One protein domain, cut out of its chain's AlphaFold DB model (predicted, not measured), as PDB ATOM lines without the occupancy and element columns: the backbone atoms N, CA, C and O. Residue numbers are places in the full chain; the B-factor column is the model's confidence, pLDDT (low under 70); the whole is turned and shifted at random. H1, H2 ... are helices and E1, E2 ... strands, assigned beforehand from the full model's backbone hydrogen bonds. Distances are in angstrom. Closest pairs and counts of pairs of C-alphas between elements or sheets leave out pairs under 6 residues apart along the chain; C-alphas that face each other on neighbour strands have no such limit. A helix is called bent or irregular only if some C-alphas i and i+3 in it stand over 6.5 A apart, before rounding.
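What this domain is: This is residues 255 to 389 of the 405 residues of the protein "Adenylate/guanylate cyclase domain-containing protein" of Streptomyces sp. NWU49 (UniProt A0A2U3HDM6). Two small barrels, each a single five-stranded sheet curled round and nearly closed, stand one beyond the other along the longest axis: E1 to E5 make the first, E6 to E10 the second. The short helix H1 lies at the end of the second barrel that is away from the first. The printed part has 135 residues, with ten named strands and one named helix in the order E1 to E8, H1, E9, E10; its class is mostly strand. The sheets, in the orders E3 E2 E1 E4 E5 and E8 E7 E6 E9 E10, are antiparallel. The whole is compact, with a radius of gyration of the C-alphas of 15.0 A, and elongated, spanning 48 by 27 by 27 A.

Where its parts are: E1, residues 257 to 265, begins at C-alpha (33.574, -27.478, 33.562), is 21.4 A long and bends by 65 degrees at residue 262. E2 is residues 270 to 274, E3 281 to 284, E4 299 to 305 and E5 315 to 321. E6, residues 325 to 334, begins at C-alpha (45.345, -19.272, 46.699), is 22.7 A long and bends by 78 degrees at residue 331. E7 is residues 339 to 345, E8 351 to 357 and H1 359 to 364. E9, residues 370 to 378, is 22.6 A long and bends by 58 degrees at residue 374. E10, residues 381 to 386, ends at C-alpha (39.279, -12.444, 49.090).

How they stand to each other: E1 E2 E3 form a meander, each strand the antiparallel neighbour of the one before; with E4 beside E1 they make a Greek key. N 272 and O 263 are 2.9 A apart, and N 257 and O 302 2.8 A. This folded sheet, bent back on itself with E1 as the hinge, brings the closest C-alphas of edge strands E3 and E5, Tyr 282 and Val 315, to 4.8 A. E6 E7 E8 form a second meander, in a second folded sheet with E6 as the hinge; N 331 and O 341 are 2.8 A apart. The closest C-alphas of edge strands E8 and E10, Val 356 and Gly 384, are 4.8 A apart. Parts of the two sheets form a sandwich, face to face, 10.8 A centre to centre. H1 is on the second sheet at a height of 7.1 A; it has 0 of 2 O i to N i+4 pairs within hydrogen-bond range, but 3 of 3 O i to N i+3 pairs.

The domain as a whole: The C-alphas of Gly 311 and Asp 360, the two farthest apart, are 49.6 A apart. The printed part has no cut. The link E3 to E4, 14 residues, is long. Mean pLDDT of the printed part is 86.0; residues 336 to 337, 378 to 381 and 388 to 389 are under 70.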
ATOM      1  N   GLU A 255      33.028 -21.113  28.336       80.31
ATOM      2  CA  GLU A 255      32.447 -22.303  28.957       80.31
ATOM      3  C   GLU A 255      33.454 -22.905  29.949       80.31
ATOM      4  O   GLU A 255      34.646 -23.003  29.652       80.31
ATOM      5  N   THR A 256      32.993 -23.287  31.141       87.31
ATOM      6  CA  THR A 256      33.822 -23.922  32.177       87.31
ATOM      7  C   THR A 256      33.182 -25.218  32.642       87.31
ATOM      8  O   THR A 256      31.959 -25.284  32.760       87.31
ATOM      9  N   LEU A 257      34.001 -26.209  32.980       88.12
ATOM     10  CA  LEU A 257      33.574 -27.478  33.562       88.12
ATOM     11  C   LEU A 257      34.130 -27.629  34.978       88.12
ATOM     12  O   LEU A 257      35.237 -27.176  35.275       88.12
ATOM     13  N   ASP A 258      33.359 -28.304  35.827       89.12
ATOM     14  CA  ASP A 258      33.777 -28.706  37.166       89.12
ATOM     15  C   ASP A 258      34.148 -30.200  37.152       89.12
ATOM     16  O   ASP A 258      33.509 -31.012  36.478       89.12
ATOM     17  N   GLY A 259      35.169 -30.583  37.916       92.00
ATOM     18  CA  GLY A 259      35.642 -31.965  37.969       92.00
ATOM     19  C   GLY A 259      36.385 -32.307  39.254       92.00
ATOM     20  O   GLY A 259      36.490 -31.493  40.175       92.00
ATOM     21  N   THR A 260      36.912 -33.527  39.302       94.62
ATOM     22  CA  THR A 260      37.725 -34.028  40.418       94.62
ATOM     23  C   THR A 260      39.052 -34.553  39.897       94.62
ATOM     24  O   THR A 260      39.085 -35.319  38.934       94.62
ATOM     25  N   VAL A 261      40.152 -34.157  40.535       95.25
ATOM     26  CA  VAL A 261      41.496 -34.631  40.186       95.25
ATOM     27  C   VAL A 261      41.587 -36.120  40.502       95.25
ATOM     28  O   VAL A 261      41.518 -36.516  41.662       95.25
ATOM     29  N   THR A 262      41.730 -36.961  39.481       93.88
ATOM     30  CA  THR A 262      41.838 -38.418  39.660       93.88
ATOM     31  C   THR A 262      43.272 -38.893  39.745       93.88
ATOM     32  O   THR A 262      43.527 -39.943  40.327       93.88
ATOM     33  N   ARG A 263      44.204 -38.143  39.151       94.00
ATOM     34  CA  ARG A 263      45.633 -38.435  39.215       94.00
ATOM     35  C   ARG A 263      46.448 -37.162  39.056       94.00
ATOM     36  O   ARG A 263      46.150 -36.382  38.152       94.00
ATOM     37  N   TRP A 264      47.510 -37.000  39.836       96.75
ATOM     38  CA  TRP A 264      48.482 -35.922  39.659       96.75
ATOM     39  C   TRP A 264      49.911 -36.405  39.912       96.75
ATOM     40  O   TRP A 264      50.234 -36.918  40.976       96.75
ATOM     41  N   ASP A 265      50.781 -36.220  38.922       94.62
ATOM     42  CA  ASP A 265      52.218 -36.456  39.037       94.62
ATOM     43  C   ASP A 265      52.922 -35.106  39.275       94.62
ATOM     44  O   ASP A 265      53.010 -34.295  38.343       94.62
ATOM     45  N   PRO A 266      53.406 -34.820  40.499       92.38
ATOM     46  CA  PRO A 266      54.021 -33.539  40.828       92.38
ATOM     47  C   PRO A 266      55.418 -33.360  40.220       92.38
ATOM     48  O   PRO A 266      55.856 -32.220  40.060       92.38
ATOM     49  N   GLU A 267      56.120 -34.433  39.852       90.75
ATOM     50  CA  GLU A 267      57.433 -34.325  39.206       90.75
ATOM     51  C   GLU A 267      57.272 -33.952  37.733       90.75
ATOM     52  O   GLU A 267      57.933 -33.043  37.231       90.75
ATOM     53  N   GLN A 268      56.331 -34.609  37.052       90.31
ATOM     54  CA  GLN A 268      56.016 -34.342  35.648       90.31
ATOM     55  C   GLN A 268      55.077 -33.142  35.461       90.31
ATOM     56  O   GLN A 268      54.923 -32.654  34.343       90.31
ATOM     57  N   GLY A 269      54.422 -32.685  36.534       92.69
ATOM     58  CA  GLY A 269      53.453 -31.593  36.510       92.69
ATOM     59  C   GLY A 269      52.255 -31.898  35.615       92.69
ATOM     60  O   GLY A 269      51.829 -31.030  34.858       92.69
ATOM     61  N   ARG A 270      51.745 -33.132  35.630       94.25
ATOM     62  CA  ARG A 270      50.631 -33.544  34.765       94.25
ATOM     63  C   ARG A 270      49.728 -34.564  35.430       94.25
ATOM     64  O   ARG A 270      50.154 -35.317  36.300       94.25
ATOM     65  N   GLY A 271      48.489 -34.638  34.971       94.06
ATOM     66  CA  GLY A 271      47.480 -35.470  35.598       94.06
ATOM     67  C   GLY A 271      46.214 -35.623  34.776       94.06
ATOM     68  O   GLY A 271      46.173 -35.311  33.582       94.06
ATOM     69  N   PHE A 272      45.174 -36.103  35.449       95.12
ATOM     70  CA  PHE A 272      43.847 -36.278  34.877       95.12
ATOM     71  C   PHE A 272      42.763 -35.777  35.828       95.12
ATOM     72  O   PHE A 272      42.884 -35.882  37.051       95.12
ATOM     73  N   ILE A 273      41.697 -35.239  35.240       95.31
ATOM     74  CA  ILE A 273      40.506 -34.751  35.933       95.31
ATOM     75  C   ILE A 273      39.301 -35.519  35.393       95.31
ATOM     76  O   ILE A 273      39.013 -35.458  34.195       95.31
ATOM     77  N   ALA A 274      38.582 -36.218  36.268       90.62
ATOM     78  CA  ALA A 274      37.301 -36.819  35.917       90.62
ATOM     79  C   ALA A 274      36.224 -35.739  35.853       90.62
ATOM     80  O   ALA A 274      36.083 -34.926  36.768       90.62
ATOM     81  N   THR A 275      35.456 -35.751  34.765       87.31
ATOM     82  CA  THR A 275      34.392 -34.776  34.505       87.31
ATOM     83  C   THR A 275      33.102 -35.518  34.182       87.31
ATOM     84  O   THR A 275      33.042 -36.295  33.224       87.31
ATOM     85  N   ALA A 276      32.064 -35.312  34.994       77.06
ATOM     86  CA  ALA A 276      30.788 -36.003  34.832       77.06
ATOM     87  C   ALA A 276      30.173 -35.674  33.463       77.06
ATOM     88  O   ALA A 276      30.009 -34.509  33.127       77.06
ATOM     89  N   GLY A 277      29.867 -36.692  32.654       73.81
ATOM     90  CA  GLY A 277      29.266 -36.512  31.324       73.81
ATOM     91  C   GLY A 277      30.219 -36.065  30.204       73.81
ATOM     92  O   GLY A 277      29.823 -36.118  29.044       73.81
ATOM     93  N   HIS A 278      31.473 -35.701  30.506       72.62
ATOM     94  CA  HIS A 278      32.435 -35.179  29.515       72.62
ATOM     95  C   HIS A 278      33.728 -36.004  29.382       72.62
ATOM     96  O   HIS A 278      34.584 -35.683  28.558       72.62
ATOM     97  N   GLY A 279      33.869 -37.084  30.157       81.62
ATOM     98  CA  GLY A 279      35.068 -37.925  30.160       81.62
ATOM     99  C   GLY A 279      36.270 -37.266  30.846       81.62
ATOM    100  O   GLY A 279      36.206 -36.142  31.347       81.62
ATOM    101  N   ASP A 280      37.382 -37.998  30.907       88.12
ATOM    102  CA  ASP A 280      38.598 -37.515  31.560       88.12
ATOM    103  C   ASP A 280      39.298 -36.437  30.733       88.12
ATOM    104  O   ASP A 280      39.582 -36.627  29.546       88.12
ATOM    105  N   HIS A 281      39.695 -35.364  31.406       94.88
ATOM    106  CA  HIS A 281      40.528 -34.315  30.837       94.88
ATOM    107  C   HIS A 281      41.977 -34.503  31.276       94.88
ATOM    108  O   HIS A 281      42.257 -34.808  32.435       94.88
ATOM    109  N   TYR A 282      42.908 -34.337  30.342       94.00
ATOM    110  CA  TYR A 282      44.325 -34.207  30.647       94.00
ATOM    111  C   TYR A 282      44.589 -32.823  31.231       94.00
ATOM    112  O   TYR A 282      44.107 -31.821  30.712       94.00
ATOM    113  N   VAL A 283      45.393 -32.751  32.283       93.75
ATOM    114  CA  VAL A 283      45.829 -31.481  32.861       93.75
ATOM    115  C   VAL A 283      47.345 -31.461  32.965       93.75
ATOM    116  O   VAL A 283      47.981 -32.480  33.221       93.75
ATOM    117  N   ASP A 284      47.928 -30.293  32.735       92.88
ATOM    118  CA  ASP A 284      49.365 -30.046  32.779       92.88
ATOM    119  C   ASP A 284      49.597 -28.727  33.510       92.88
ATOM    120  O   ASP A 284      48.764 -27.824  33.432       92.88
ATOM    121  N   ARG A 285      50.718 -28.621  34.226       92.44
ATOM    122  CA  ARG A 285      51.061 -27.498  35.103       92.44
ATOM    123  C   ARG A 285      50.916 -26.150  34.405       92.44
ATOM    124  O   ARG A 285      50.438 -25.203  35.016       92.44
ATOM    125  N   ARG A 286      51.231 -26.085  33.108       89.69
ATOM    126  CA  ARG A 286      51.132 -24.860  32.294       89.69
ATOM    127  C   ARG A 286      49.698 -24.349  32.124       89.69
ATOM    128  O   ARG A 286      49.492 -23.202  31.745       89.69
ATOM    129  N   PHE A 287      48.707 -25.198  32.365       91.12
ATOM    130  CA  PHE A 287      47.294 -24.847  32.313       91.12
ATOM    131  C   PHE A 287      46.694 -24.589  33.695       91.12
ATOM    132  O   PHE A 287      45.489 -24.383  33.797       91.12
ATOM    133  N   LEU A 288      47.495 -24.616  34.761       93.12
ATOM    134  CA  LEU A 288      47.032 -24.300  36.106       93.12
ATOM    135  C   LEU A 288      47.207 -22.811  36.376       93.12
ATOM    136  O   LEU A 288      48.233 -22.217  36.030       93.12
ATOM    137  N   VAL A 289      46.233 -22.209  37.051       91.31
ATOM    138  CA  VAL A 289      46.406 -20.859  37.590       91.31
ATOM    139  C   VAL A 289      47.480 -20.916  38.681       91.31
ATOM    140  O   VAL A 289      47.418 -21.754  39.580       91.31
ATOM    141  N   ASN A 290      48.484 -20.043  38.574       85.88
ATOM    142  CA  ASN A 290      49.672 -19.996  39.438       85.88
ATOM    143  C   ASN A 290      50.557 -21.260  39.444       85.88
ATOM    144  O   ASN A 290      51.415 -21.377  40.314       85.88
ATOM    145  N   GLU A 291      50.377 -22.198  38.502       86.69
ATOM    146  CA  GLU A 291      51.221 -23.403  38.351       86.69
ATOM    147  C   GLU A 291      51.341 -24.288  39.618       86.69
ATOM    148  O   GLU A 291      52.242 -25.127  39.722       86.69
ATOM    149  N   GLN A 292      50.419 -24.135  40.576       88.94
ATOM    150  CA  GLN A 292      50.410 -24.876  41.841       88.94
ATOM    151  C   GLN A 292      50.054 -26.348  41.618       88.94
ATOM    152  O   GLN A 292      49.146 -26.656  40.853       88.94
ATOM    153  N   ASN A 293      50.744 -27.267  42.299       93.50
ATOM    154  CA  ASN A 293      50.457 -28.700  42.195       93.50
ATOM    155  C   ASN A 293      49.031 -29.024  42.646       93.50
ATOM    156  O   ASN A 293      48.587 -28.543  43.682       93.50
ATOM    157  N   LEU A 294      48.352 -29.891  41.895       94.94
ATOM    158  CA  LEU A 294      47.026 -30.374  42.257       94.94
ATOM    159  C   LEU A 294      47.099 -31.452  43.345       94.94
ATOM    160  O   LEU A 294      48.099 -32.158  43.488       94.94
ATOM    161  N   THR A 295      46.010 -31.600  44.092       94.88
ATOM    162  CA  THR A 295      45.817 -32.677  45.069       94.88
ATOM    163  C   THR A 295      44.797 -33.663  44.522       94.88
ATOM    164  O   THR A 295      43.701 -33.271  44.126       94.88
ATOM    165  N   GLU A 296      45.142 -34.950  44.499       94.94
ATOM    166  CA  GLU A 296      44.201 -36.002  44.104       94.94
ATOM    167  C   GLU A 296      42.966 -36.000  45.021       94.94
ATOM    168  O   GLU A 296      43.064 -35.778  46.226       94.94
ATOM    169  N   GLY A 297      41.783 -36.191  44.438       89.94
ATOM    170  CA  GLY A 297      40.493 -36.028  45.114       89.94
ATOM    171  C   GLY A 297      40.013 -34.575  45.235       89.94
ATOM    172  O   GLY A 297      38.848 -34.353  45.562       89.94
ATOM    173  N   GLY A 298      40.859 -33.587  44.925       90.56
ATOM    174  CA  GLY A 298      40.503 -32.170  44.955       90.56
ATOM    175  C   GLY A 298      39.460 -31.794  43.899       90.56
ATOM    176  O   GLY A 298      39.496 -32.279  42.762       90.56
ATOM    177  N   ALA A 299      38.526 -30.914  44.268       91.88
ATOM    178  CA  ALA A 299      37.551 -30.345  43.344       91.88
ATOM    179  C   ALA A 299      38.179 -29.207  42.531       91.88
ATOM    180  O   ALA A 299      38.855 -28.339  43.084       91.88
ATOM    181  N   VAL A 300      37.930 -29.193  41.224       94.62
ATOM    182  CA  VAL A 300      38.502 -28.216  40.293       94.62
ATOM    183  C   VAL A 300      37.444 -27.609  39.383       94.62
ATOM    184  O   VAL A 300      36.427 -28.243  39.101       94.62
ATOM    185  N   ARG A 301      37.731 -26.408  38.875       94.38
ATOM    186  CA  ARG A 301      37.053 -25.801  37.723       94.38
ATOM    187  C   ARG A 301      38.073 -25.437  36.656       94.38
ATOM    188  O   ARG A 301      39.123 -24.878  36.973       94.38
ATOM    189  N   PHE A 302      37.751 -25.688  35.395       94.00
ATOM    190  CA  PHE A 302      38.646 -25.420  34.272       94.00
ATOM    191  C   PHE A 302      37.880 -25.052  32.996       94.00
ATOM    192  O   PHE A 302      36.678 -25.272  32.879       94.00
ATOM    193  N   VAL A 303      38.598 -24.503  32.023       90.81
ATOM    194  CA  VAL A 303      38.136 -24.234  30.657       90.81
ATOM    195  C   VAL A 303      38.468 -25.456  29.790       90.81
ATOM    196  O   VAL A 303      39.649 -25.780  29.659       90.81
ATOM    197  N   PRO A 304      37.490 -26.170  29.207       90.31
ATOM    198  CA  PRO A 304      37.776 -27.317  28.355       90.31
ATOM    199  C   PRO A 304      38.429 -26.857  27.047       90.31
ATOM    200  O   PRO A 304      37.913 -25.997  26.334       90.31
ATOM    201  N   LEU A 305      39.572 -27.449  26.714       82.75
ATOM    202  CA  LEU A 305      40.332 -27.165  25.502       82.75
ATOM    203  C   LEU A 305      40.450 -28.425  24.630       82.75
ATOM    204  O   LEU A 305      40.459 -29.548  25.150       82.75
ATOM    205  N   PRO A 306      40.597 -28.273  23.301       84.31
ATOM    206  CA  PRO A 306      40.882 -29.393  22.412       84.31
ATOM    207  C   PRO A 306      42.134 -30.181  22.841       84.31
ATOM    208  O   PRO A 306      43.035 -29.626  23.479       84.31
ATOM    209  N   PRO A 307      42.232 -31.468  22.471       81.94
ATOM    210  CA  PRO A 307      43.407 -32.271  22.778       81.94
ATOM    211  C   PRO A 307      44.659 -31.715  22.086       81.94
ATOM    212  O   PRO A 307      44.599 -31.245  20.950       81.94
ATOM    213  N   LEU A 308      45.821 -31.822  22.742       76.62
ATOM    214  CA  LEU A 308      47.100 -31.350  22.180       76.62
ATOM    215  C   LEU A 308      47.509 -32.101  20.905       76.62
ATOM    216  O   LEU A 308      48.266 -31.577  20.091       76.62
ATOM    217  N   LYS A 309      47.046 -33.346  20.756       77.81
ATOM    218  CA  LYS A 309      47.248 -34.193  19.578       77.81
ATOM    219  C   LYS A 309      45.946 -34.902  19.243       77.81
ATOM    220  O   LYS A 309      45.197 -35.292  20.138       77.81
ATOM    221  N   GLU A 310      45.698 -35.103  17.957       74.44
ATOM    222  CA  GLU A 310      44.510 -35.806  17.483       74.44
ATOM    223  C   GLU A 310      44.429 -37.222  18.084       74.44
ATOM    224  O   GLU A 310      45.428 -37.939  18.163       74.44
ATOM    225  N   GLY A 311      43.247 -37.595  18.582       77.88
ATOM    226  CA  GLY A 311      43.011 -38.873  19.267       77.88
ATOM    227  C   GLY A 311      43.400 -38.918  20.753       77.88
ATOM    228  O   GLY A 311      43.183 -39.947  21.390       77.88
ATOM    229  N   GLN A 312      43.948 -37.840  21.329       81.44
ATOM    230  CA  GLN A 312      44.207 -37.748  22.773       81.44
ATOM    231  C   GLN A 312      43.030 -37.140  23.547       81.44
ATOM    232  O   GLN A 312      42.058 -36.657  22.968       81.44
ATOM    233  N   ARG A 313      43.123 -37.184  24.882       83.69
ATOM    234  CA  ARG A 313      42.128 -36.600  25.790       83.69
ATOM    235  C   ARG A 313      42.112 -35.066  25.675       83.69
ATOM    236  O   ARG A 313      43.185 -34.481  25.482       83.69
ATOM    237  N   PRO A 314      40.939 -34.420  25.812       88.94
ATOM    238  CA  PRO A 314      40.839 -32.963  25.880       88.94
ATOM    239  C   PRO A 314      41.631 -32.415  27.071       88.94
ATOM    240  O   PRO A 314      41.927 -33.146  28.017       88.94
ATOM    241  N   VAL A 315      41.996 -31.137  27.015       90.81
ATOM    242  CA  VAL A 315      42.849 -30.494  28.021       90.81
ATOM    243  C   VAL A 315      42.016 -29.640  28.970       90.81
ATOM    244  O   VAL A 315      41.108 -28.938  28.539       90.81
ATOM    245  N   ALA A 316      42.346 -29.662  30.257       93.00
ATOM    246  CA  ALA A 316      41.807 -28.744  31.250       93.00
ATOM    247  C   ALA A 316      42.654 -27.459  31.313       93.00
ATOM    248  O   ALA A 316      43.719 -27.433  31.931       93.00
ATOM    249  N   GLY A 317      42.192 -26.412  30.626       91.19
ATOM    250  CA  GLY A 317      42.783 -25.072  30.575       91.19
ATOM    251  C   GLY A 317      42.415 -24.205  31.778       91.19
ATOM    252  O   GLY A 317      41.340 -24.368  32.345       91.19
ATOM    253  N   CYS A 318      43.255 -23.237  32.145       93.88
ATOM    254  CA  CYS A 318      42.990 -22.284  33.228       93.88
ATOM    255  C   CYS A 318      42.487 -22.928  34.537       93.88
ATOM    256  O   CYS A 318      41.597 -22.399  35.184       93.88
ATOM    257  N   THR A 319      42.991 -24.096  34.918       95.50
ATOM    258  CA  THR A 319      42.436 -24.889  36.019       95.50
ATOM    259  C   THR A 319      42.697 -24.232  37.377       95.50
ATOM    260  O   THR A 319      43.826 -23.844  37.681       95.50
ATOM    261  N   VAL A 320      41.659 -24.171  38.213       95.56
ATOM    262  CA  VAL A 320      41.717 -23.769  39.627       95.56
ATOM    263  C   VAL A 320      41.218 -24.911  40.512       95.56
ATOM    264  O   VAL A 320      40.268 -25.596  40.135       95.56
ATOM    265  N   GLN A 321      41.834 -25.117  41.680       95.25
ATOM    266  CA  GLN A 321      41.444 -26.151  42.645       95.25
ATOM    267  C   GLN A 321      40.969 -25.523  43.951       95.25
ATOM    268  O   GLN A 321      41.573 -24.567  44.429       95.25
ATOM    269  N   GLU A 322      39.909 -26.078  44.534       93.00
ATOM    270  CA  GLU A 322      39.471 -25.746  45.889       93.00
ATOM    271  C   GLU A 322      40.633 -25.833  46.896       93.00
ATOM    272  O   GLU A 322      41.408 -26.791  46.892       93.00
ATOM    273  N   GLY A 323      40.750 -24.810  47.744       88.69
ATOM    274  CA  GLY A 323      41.811 -24.652  48.739       88.69
ATOM    275  C   GLY A 323      43.071 -23.942  48.234       88.69
ATOM    276  O   GLY A 323      43.923 -23.605  49.048       88.69
ATOM    277  N   HIS A 324      43.214 -23.688  46.928       93.38
ATOM    278  CA  HIS A 324      44.369 -22.949  46.406       93.38
ATOM    279  C   HIS A 324      44.192 -21.437  46.546       93.38
ATOM    280  O   HIS A 324      43.098 -20.907  46.359       93.38
ATOM    281  N   GLU A 325      45.294 -20.731  46.793       94.25
ATOM    282  CA  GLU A 325      45.345 -19.272  46.699       94.25
ATOM    283  C   GLU A 325      45.767 -18.854  45.285       94.25
ATOM    284  O   GLU A 325      46.826 -19.241  44.784       94.25
ATOM    285  N   ILE A 326      44.948 -18.041  44.628       93.31
ATOM    286  CA  ILE A 326      45.146 -17.599  43.251       93.31
ATOM    287  C   ILE A 326      45.075 -16.082  43.121       93.31
ATOM    288  O   ILE A 326      44.473 -15.394  43.940       93.31
ATOM    289  N   ARG A 327      45.696 -15.547  42.067       91.25
ATOM    290  CA  ARG A 327      45.680 -14.111  41.770       91.25
ATOM    291  C   ARG A 327      44.902 -13.842  40.496       91.25
ATOM    292  O   ARG A 327      44.986 -14.609  39.538       91.25
ATOM    293  N   GLY A 328      44.175 -12.736  40.483       91.81
ATOM    294  CA  GLY A 328      43.409 -12.296  39.329       91.81
ATOM    295  C   GLY A 328      43.142 -10.801  39.345       91.81
ATOM    296  O   GLY A 328      43.718 -10.048  40.133       91.81
ATOM    297  N   THR A 329      42.271 -10.362  38.447       87.75
ATOM    298  CA  THR A 329      41.911  -8.949  38.294       87.75
ATOM    299  C   THR A 329      40.403  -8.785  38.223       87.75
ATOM    300  O   THR A 329      39.736  -9.509  37.481       87.75
ATOM    301  N   PHE A 330      39.851  -7.829  38.966       84.62
ATOM    302  CA  PHE A 330      38.424  -7.534  38.921       84.62
ATOM    303  C   PHE A 330      37.998  -7.082  37.519       84.62
ATOM    304  O   PHE A 330      38.471  -6.076  37.000       84.62
ATOM    305  N   GLN A 331      37.059  -7.807  36.916       82.44
ATOM    306  CA  GLN A 331      36.436  -7.446  35.637       82.44
ATOM    307  C   GLN A 331      35.077  -6.775  35.818       82.44
ATOM    308  O   GLN A 331      34.542  -6.192  34.878       82.44
ATOM    309  N   ASN A 332      34.478  -6.896  37.002       76.69
ATOM    310  CA  ASN A 332      33.235  -6.226  37.360       76.69
ATOM    311  C   ASN A 332      33.073  -6.236  38.884       76.69
ATOM    312  O   ASN A 332      33.323  -7.265  39.514       76.69
ATOM    313  N   VAL A 333      32.614  -5.126  39.461       76.62
ATOM    314  CA  VAL A 333      32.276  -5.006  40.883       76.62
ATOM    315  C   VAL A 333      30.888  -4.384  40.992       76.62
ATOM    316  O   VAL A 333      30.645  -3.278  40.513       76.62
ATOM    317  N   ARG A 334      29.958  -5.113  41.610       75.56
ATOM    318  CA  ARG A 334      28.583  -4.687  41.889       75.56
ATOM    319  C   ARG A 334      28.500  -4.243  43.340       75.56
ATOM    320  O   ARG A 334      28.128  -5.024  44.216       75.56
ATOM    321  N   THR A 335      28.874  -2.990  43.580       75.94
ATOM    322  CA  THR A 335      28.841  -2.362  44.911       75.94
ATOM    323  C   THR A 335      27.440  -2.390  45.522       75.94
ATOM    324  O   THR A 335      27.303  -2.637  46.712       75.94
ATOM    325  N   ASP A 336      26.400  -2.261  44.692       63.25
ATOM    326  CA  ASP A 336      24.982  -2.347  45.064       63.25
ATOM    327  C   ASP A 336      24.556  -3.720  45.605       63.25
ATOM    328  O   ASP A 336      23.568  -3.827  46.327       63.25
ATOM    329  N   LYS A 337      25.275  -4.783  45.234       62.59
ATOM    330  CA  LYS A 337      24.925  -6.177  45.555       62.59
ATOM    331  C   LYS A 337      26.010  -6.914  46.338       62.59
ATOM    332  O   LYS A 337      25.852  -8.105  46.601       62.59
ATOM    333  N   GLY A 338      27.104  -6.238  46.678       75.50
ATOM    334  CA  GLY A 338      28.191  -6.803  47.471       75.50
ATOM    335  C   GLY A 338      28.919  -7.974  46.804       75.50
ATOM    336  O   GLY A 338      29.303  -8.912  47.497       75.50
ATOM    337  N   TYR A 339      29.091  -7.991  45.477       81.25
ATOM    338  CA  TYR A 339      29.860  -9.045  44.794       81.25
ATOM    339  C   TYR A 339      30.638  -8.526  43.583       81.25
ATOM    340  O   TYR A 339      30.350  -7.457  43.051       81.25
ATOM    341  N   GLY A 340      31.601  -9.310  43.105       83.56
ATOM    342  CA  GLY A 340      32.353  -9.033  41.887       83.56
ATOM    343  C   GLY A 340      32.738 -10.296  41.124       83.56
ATOM    344  O   GLY A 340      32.474 -11.419  41.558       83.56
ATOM    345  N   PHE A 341      33.364 -10.094  39.968       85.44
ATOM    346  CA  PHE A 341      33.979 -11.151  39.174       85.44
ATOM    347  C   PHE A 341      35.455 -10.849  38.974       85.44
ATOM    348  O   PHE A 341      35.810  -9.745  38.557       85.44
ATOM    349  N   VAL A 342      36.293 -11.842  39.241       87.62
ATOM    350  CA  VAL A 342      37.743 -11.759  39.078       87.62
ATOM    351  C   VAL A 342      38.160 -12.685  37.941       87.62
ATOM    352  O   VAL A 342      37.896 -13.885  37.995       87.62
ATOM    353  N   GLU A 343      38.794 -12.129  36.911       91.12
ATOM    354  CA  GLU A 343      39.415 -12.916  35.844       91.12
ATOM    355  C   GLU A 343      40.740 -13.481  36.341       91.12
ATOM    356  O   GLU A 343      41.583 -12.753  36.872       91.12
ATOM    357  N   VAL A 344      40.922 -14.779  36.136       92.06
ATOM    358  CA  VAL A 344      42.169 -15.501  36.384       92.06
ATOM    359  C   VAL A 344      42.675 -16.077  35.070       92.06
ATOM    360  O   VAL A 344      41.881 -16.353  34.167       92.06
ATOM    361  N   ARG A 345      43.996 -16.233  34.944       91.25
ATOM    362  CA  ARG A 345      44.656 -16.654  33.705       91.25
ATOM    363  C   ARG A 345      45.748 -17.685  33.989       91.25
ATOM    364  O   ARG A 345      46.429 -17.586  35.006       91.25
ATOM    365  N   ASP A 346      45.928 -18.650  33.089       88.69
ATOM    366  CA  ASP A 346      47.099 -19.540  33.099       88.69
ATOM    367  C   ASP A 346      48.265 -18.983  32.258       88.69
ATOM    368  O   ASP A 346      48.148 -17.959  31.581       88.69
ATOM    369  N   THR A 347      49.409 -19.672  32.250       82.69
ATOM    370  CA  THR A 347      50.596 -19.235  31.488       82.69
ATOM    371  C   THR A 347      50.436 -19.381  29.972       82.69
ATOM    372  O   THR A 347      51.239 -18.857  29.199       82.69
ATOM    373  N   ARG A 348      49.383 -20.071  29.518       81.88
ATOM    374  CA  ARG A 348      49.027 -20.253  28.105       81.88
ATOM    375  C   ARG A 348      48.028 -19.208  27.615       81.88
ATOM    376  O   ARG A 348      47.704 -19.202  26.429       81.88
ATOM    377  N   GLY A 349      47.594 -18.308  28.494       79.25
ATOM    378  CA  GLY A 349      46.687 -17.220  28.171       79.25
ATOM    379  C   GLY A 349      45.210 -17.590  28.267       79.25
ATOM    380  O   GLY A 349      44.380 -16.726  27.986       79.25
ATOM    381  N   ASN A 350      44.860 -18.810  28.683       84.62
ATOM    382  CA  ASN A 350      43.463 -19.179  28.900       84.62
ATOM    383  C   ASN A 350      42.949 -18.483  30.157       84.62
ATOM    384  O   ASN A 350      43.688 -18.350  31.132       84.62
ATOM    385  N   GLN A 351      41.688 -18.060  30.133       88.06
ATOM    386  CA  GLN A 351      41.103 -17.230  31.180       88.06
ATOM    387  C   GLN A 351      39.721 -17.725  31.600       88.06
ATOM    388  O   GLN A 351      38.966 -18.218  30.765       88.06
ATOM    389  N   GLN A 352      39.372 -17.535  32.871       90.31
ATOM    390  CA  GLN A 352      38.014 -17.730  33.383       90.31
ATOM    391  C   GLN A 352      37.674 -16.688  34.452       90.31
ATOM    392  O   GLN A 352      38.568 -16.108  35.065       90.31
ATOM    393  N   ASN A 353      36.379 -16.467  34.688       88.31
ATOM    394  CA  ASN A 353      35.896 -15.538  35.707       88.31
ATOM    395  C   ASN A 353      35.402 -16.293  36.941       88.31
ATOM    396  O   ASN A 353      34.530 -17.156  36.840       88.31
ATOM    397  N   LEU A 354      35.898 -15.906  38.111       86.38
ATOM    398  CA  LEU A 354      35.429 -16.411  39.393       86.38
ATOM    399  C   LEU A 354      34.518 -15.394  40.064       86.38
ATOM    400  O   LEU A 354      34.852 -14.216  40.181       86.38
ATOM    401  N   PHE A 355      33.360 -15.869  40.515       84.81
ATOM    402  CA  PHE A 355      32.472 -15.097  41.374       84.81
ATOM    403  C   PHE A 355      33.118 -14.913  42.749       84.81
ATOM    404  O   PHE A 355      33.568 -15.891  43.348       84.81
ATOM    405  N   VAL A 356      33.109 -13.680  43.253       84.00
ATOM    406  CA  VAL A 356      33.630 -13.315  44.572       84.00
ATOM    407  C   VAL A 356      32.558 -12.542  45.325       84.00
ATOM    408  O   VAL A 356      32.087 -11.506  44.855       84.00
ATOM    409  N   PHE A 357      32.160 -13.037  46.496       80.75
ATOM    410  CA  PHE A 357      31.297 -12.280  47.398       80.75
ATOM    411  C   PHE A 357      32.148 -11.295  48.206       80.75
ATOM    412  O   PHE A 357      33.169 -11.680  48.771       80.75
ATOM    413  N   LEU A 358      31.735 -10.030  48.230       81.12
ATOM    414  CA  LEU A 358      32.486  -8.907  48.795       81.12
ATOM    415  C   LEU A 358      31.756  -8.234  49.969       81.12
ATOM    416  O   LEU A 358      32.400  -7.576  50.778       81.12
ATOM    417  N   GLY A 359      30.428  -8.368  50.071       80.12
ATOM    418  CA  GLY A 359      29.628  -7.645  51.063       80.12
ATOM    419  C   GLY A 359      29.903  -6.137  51.017       80.12
ATOM    420  O   GLY A 359      30.007  -5.555  49.936       80.12
ATOM    421  N   ASP A 360      30.092  -5.528  52.186       77.75
ATOM    422  CA  ASP A 360      30.384  -4.094  52.321       77.75
ATOM    423  C   ASP A 360      31.767  -3.703  51.769       77.75
ATOM    424  O   ASP A 360      31.975  -2.561  51.353       77.75
ATOM    425  N   ALA A 361      32.702  -4.659  51.663       77.75
ATOM    426  CA  ALA A 361      34.021  -4.419  51.075       77.75
ATOM    427  C   ALA A 361      33.952  -4.149  49.561       77.75
ATOM    428  O   ALA A 361      34.920  -3.662  48.980       77.75
ATOM    429  N   ALA A 362      32.804  -4.395  48.911       79.06
ATOM    430  CA  ALA A 362      32.627  -4.118  47.487       79.06
ATOM    431  C   ALA A 362      32.906  -2.651  47.132       79.06
ATOM    432  O   ALA A 362      33.450  -2.383  46.064       79.06
ATOM    433  N   ALA A 363      32.585  -1.707  48.025       81.38
ATOM    434  CA  ALA A 363      32.828  -0.279  47.807       81.38
ATOM    435  C   ALA A 363      34.322   0.078  47.649       81.38
ATOM    436  O   ALA A 363      34.643   1.115  47.068       81.38
ATOM    437  N   GLY A 364      35.225  -0.778  48.141       82.12
ATOM    438  CA  GLY A 364      36.675  -0.600  48.068       82.12
ATOM    439  C   GLY A 364      37.334  -1.141  46.796       82.12
ATOM    440  O   GLY A 364      38.538  -0.967  46.647       82.12
ATOM    441  N   HIS A 365      36.577  -1.771  45.889       84.88
ATOM    442  CA  HIS A 365      37.120  -2.424  44.694       84.88
ATOM    443  C   HIS A 365      36.498  -1.892  43.399       84.88
ATOM    444  O   HIS A 365      35.316  -1.548  43.333       84.88
ATOM    445  N   ARG A 366      37.296  -1.849  42.334       82.31
ATOM    446  CA  ARG A 366      36.931  -1.349  41.005       82.31
ATOM    447  C   ARG A 366      37.417  -2.288  39.907       82.31
ATOM    448  O   ARG A 366      38.207  -3.203  40.121       82.31
ATOM    449  N   PHE A 367      36.921  -2.051  38.695       86.25
ATOM    450  CA  PHE A 367      37.443  -2.694  37.492       86.25
ATOM    451  C   PHE A 367      38.960  -2.483  37.383       86.25
ATOM    452  O   PHE A 367      39.427  -1.351  37.471       86.25
ATOM    453  N   GLY A 368      39.702  -3.558  37.130       81.62
ATOM    454  CA  GLY A 368      41.155  -3.529  36.994       81.62
ATOM    455  C   GLY A 368      41.920  -3.717  38.304       81.62
ATOM    456  O   GLY A 368      43.132  -3.914  38.246       81.62
ATOM    457  N   ASP A 369      41.251  -3.713  39.461       86.25
ATOM    458  CA  ASP A 369      41.938  -3.901  40.738       86.25
ATOM    459  C   ASP A 369      42.482  -5.338  40.854       86.25
ATOM    460  O   ASP A 369      41.776  -6.301  40.516       86.25
ATOM    461  N   PRO A 370      43.728  -5.519  41.328       89.69
ATOM    462  CA  PRO A 370      44.273  -6.841  41.588       89.69
ATOM    463  C   PRO A 370      43.580  -7.481  42.796       89.69
ATOM    464  O   PRO A 370      43.253  -6.810  43.774       89.69
ATOM    465  N   ALA A 371      43.397  -8.797  42.742       89.12
ATOM    466  CA  ALA A 371      42.795  -9.571  43.819       89.12
ATOM    467  C   ALA A 371      43.582 -10.857  44.078       89.12
ATOM    468  O   ALA A 371      43.942 -11.574  43.140       89.12
ATOM    469  N   THR A 372      43.789 -11.163  45.356       92.75
ATOM    470  CA  THR A 372      44.229 -12.479  45.824       92.75
ATOM    471  C   THR A 372      43.020 -13.200  46.402       92.75
ATOM    472  O   THR A 372      42.302 -12.647  47.236       92.75
ATOM    473  N   LEU A 373      42.770 -14.414  45.926       92.25
ATOM    474  CA  LEU A 373      41.588 -15.198  46.240       92.25
ATOM    475  C   LEU A 373      41.980 -16.567  46.766       92.25
ATOM    476  O   LEU A 373      42.786 -17.249  46.147       92.25
ATOM    477  N   GLU A 374      41.325 -17.020  47.821       93.12
ATOM    478  CA  GLU A 374      41.270 -18.435  48.145       93.12
ATOM    479  C   GLU A 374      40.107 -19.070  47.379       93.12
ATOM    480  O   GLU A 374      38.970 -18.583  47.407       93.12
ATOM    481  N   VAL A 375      40.387 -20.153  46.662       92.12
ATOM    482  CA  VAL A 375      39.379 -20.892  45.906       92.12
ATOM    483  C   VAL A 375      38.530 -21.703  46.878       92.12
ATOM    484  O   VAL A 375      39.019 -22.591  47.575       92.12
ATOM    485  N   ARG A 376      37.230 -21.427  46.904       85.25
ATOM    486  CA  ARG A 376      36.245 -22.076  47.773       85.25
ATOM    487  C   ARG A 376      35.125 -22.687  46.955       85.25
ATOM    488  O   ARG A 376      34.789 -22.184  45.883       85.25
ATOM    489  N   ARG A 377      34.467 -23.713  47.486       79.62
ATOM    490  CA  ARG A 377      33.246 -24.257  46.893       79.62
ATOM    491  C   ARG A 377      32.008 -23.769  47.635       79.62
ATOM    492  O   ARG A 377      31.950 -23.793  48.859       79.62
ATOM    493  N   ASN A 378      30.996 -23.345  46.886       69.44
ATOM    494  CA  ASN A 378      29.667 -23.040  47.407       69.44
ATOM    495  C   ASN A 378      28.595 -23.853  46.654       69.44
ATOM    496  O   ASN A 378      28.907 -24.672  45.790       69.44
ATOM    497  N   HIS A 379      27.314 -23.623  46.961       56.91
ATOM    498  CA  HIS A 379      26.188 -24.338  46.340       56.91
ATOM    499  C   HIS A 379      26.041 -24.116  44.816       56.91
ATOM    500  O   HIS A 379      25.265 -24.818  44.178       56.91
ATOM    501  N   LYS A 380      26.772 -23.159  44.226       56.78
ATOM    502  CA  LYS A 380      26.850 -22.872  42.779       56.78
ATOM    503  C   LYS A 380      28.181 -23.317  42.147       56.78
ATOM    504  O   LYS A 380      28.452 -22.979  40.995       56.78
ATOM    505  N   GLY A 381      29.022 -24.042  42.888       69.12
ATOM    506  CA  GLY A 381      30.322 -24.546  42.436       69.12
ATOM    507  C   GLY A 381      31.511 -23.742  42.968       69.12
ATOM    508  O   GLY A 381      31.442 -23.130  44.035       69.12
ATOM    509  N   ILE A 382      32.629 -23.781  42.243       82.62
ATOM    510  CA  ILE A 382      33.863 -23.071  42.608       82.62
ATOM    511  C   ILE A 382      33.661 -21.541  42.567       82.62
ATOM    512  O   ILE A 382      33.056 -20.986  41.650       82.62
ATOM    513  N   SER A 383      34.175 -20.850  43.577       85.31
ATOM    514  CA  SER A 383      34.103 -19.402  43.791       85.31
ATOM    515  C   SER A 383      35.393 -18.900  44.444       85.31
ATOM    516  O   SER A 383      36.201 -19.701  44.909       85.31
ATOM    517  N   GLY A 384      35.607 -17.586  44.461       86.12
ATOM    518  CA  GLY A 384      36.732 -16.967  45.157       86.12
ATOM    519  C   GLY A 384      36.292 -16.283  46.447       86.12
ATOM    520  O   GLY A 384      35.229 -15.664  46.500       86.12
ATOM    521  N   GLN A 385      37.138 -16.353  47.466       87.50
ATOM    522  CA  GLN A 385      37.045 -15.551  48.681       87.50
ATOM    523  C   GLN A 385      38.283 -14.655  48.759       87.50
ATOM    524  O   GLN A 385      39.390 -15.162  48.616       87.50
ATOM    525  N   LEU A 386      38.125 -13.342  48.953       86.00
ATOM    526  CA  LEU A 386      39.279 -12.444  49.090       86.00
ATOM    527  C   LEU A 386      40.142 -12.850  50.288       86.00
ATOM    528  O   LEU A 386      39.637 -12.979  51.403       86.00
ATOM    529  N   VAL A 387      41.444 -12.998  50.051       84.12
ATOM    530  CA  VAL A 387      42.440 -13.129  51.117       84.12
ATOM    531  C   VAL A 387      42.803 -11.715  51.559       84.12
ATOM    532  O   VAL A 387      43.283 -10.914  50.755       84.12
ATOM    533  N   GLY A 388      42.495 -11.369  52.810       68.12
ATOM    534  CA  GLY A 388      42.696 -10.017  53.326       68.12
ATOM    535  C   GLY A 388      44.167  -9.597  53.295       68.12
ATOM    536  O   GLY A 388      45.040 -10.327  53.761       68.12
ATOM    537  N   VAL A 389      44.448  -8.383  52.811       46.19
ATOM    538  CA  VAL A 389      45.629  -7.646  53.275       46.19
ATOM    539  C   VAL A 389      45.297  -7.237  54.707       46.19
ATOM    540  O   VAL A 389      44.455  -6.366  54.916       46.19
TER     541      VAL A 389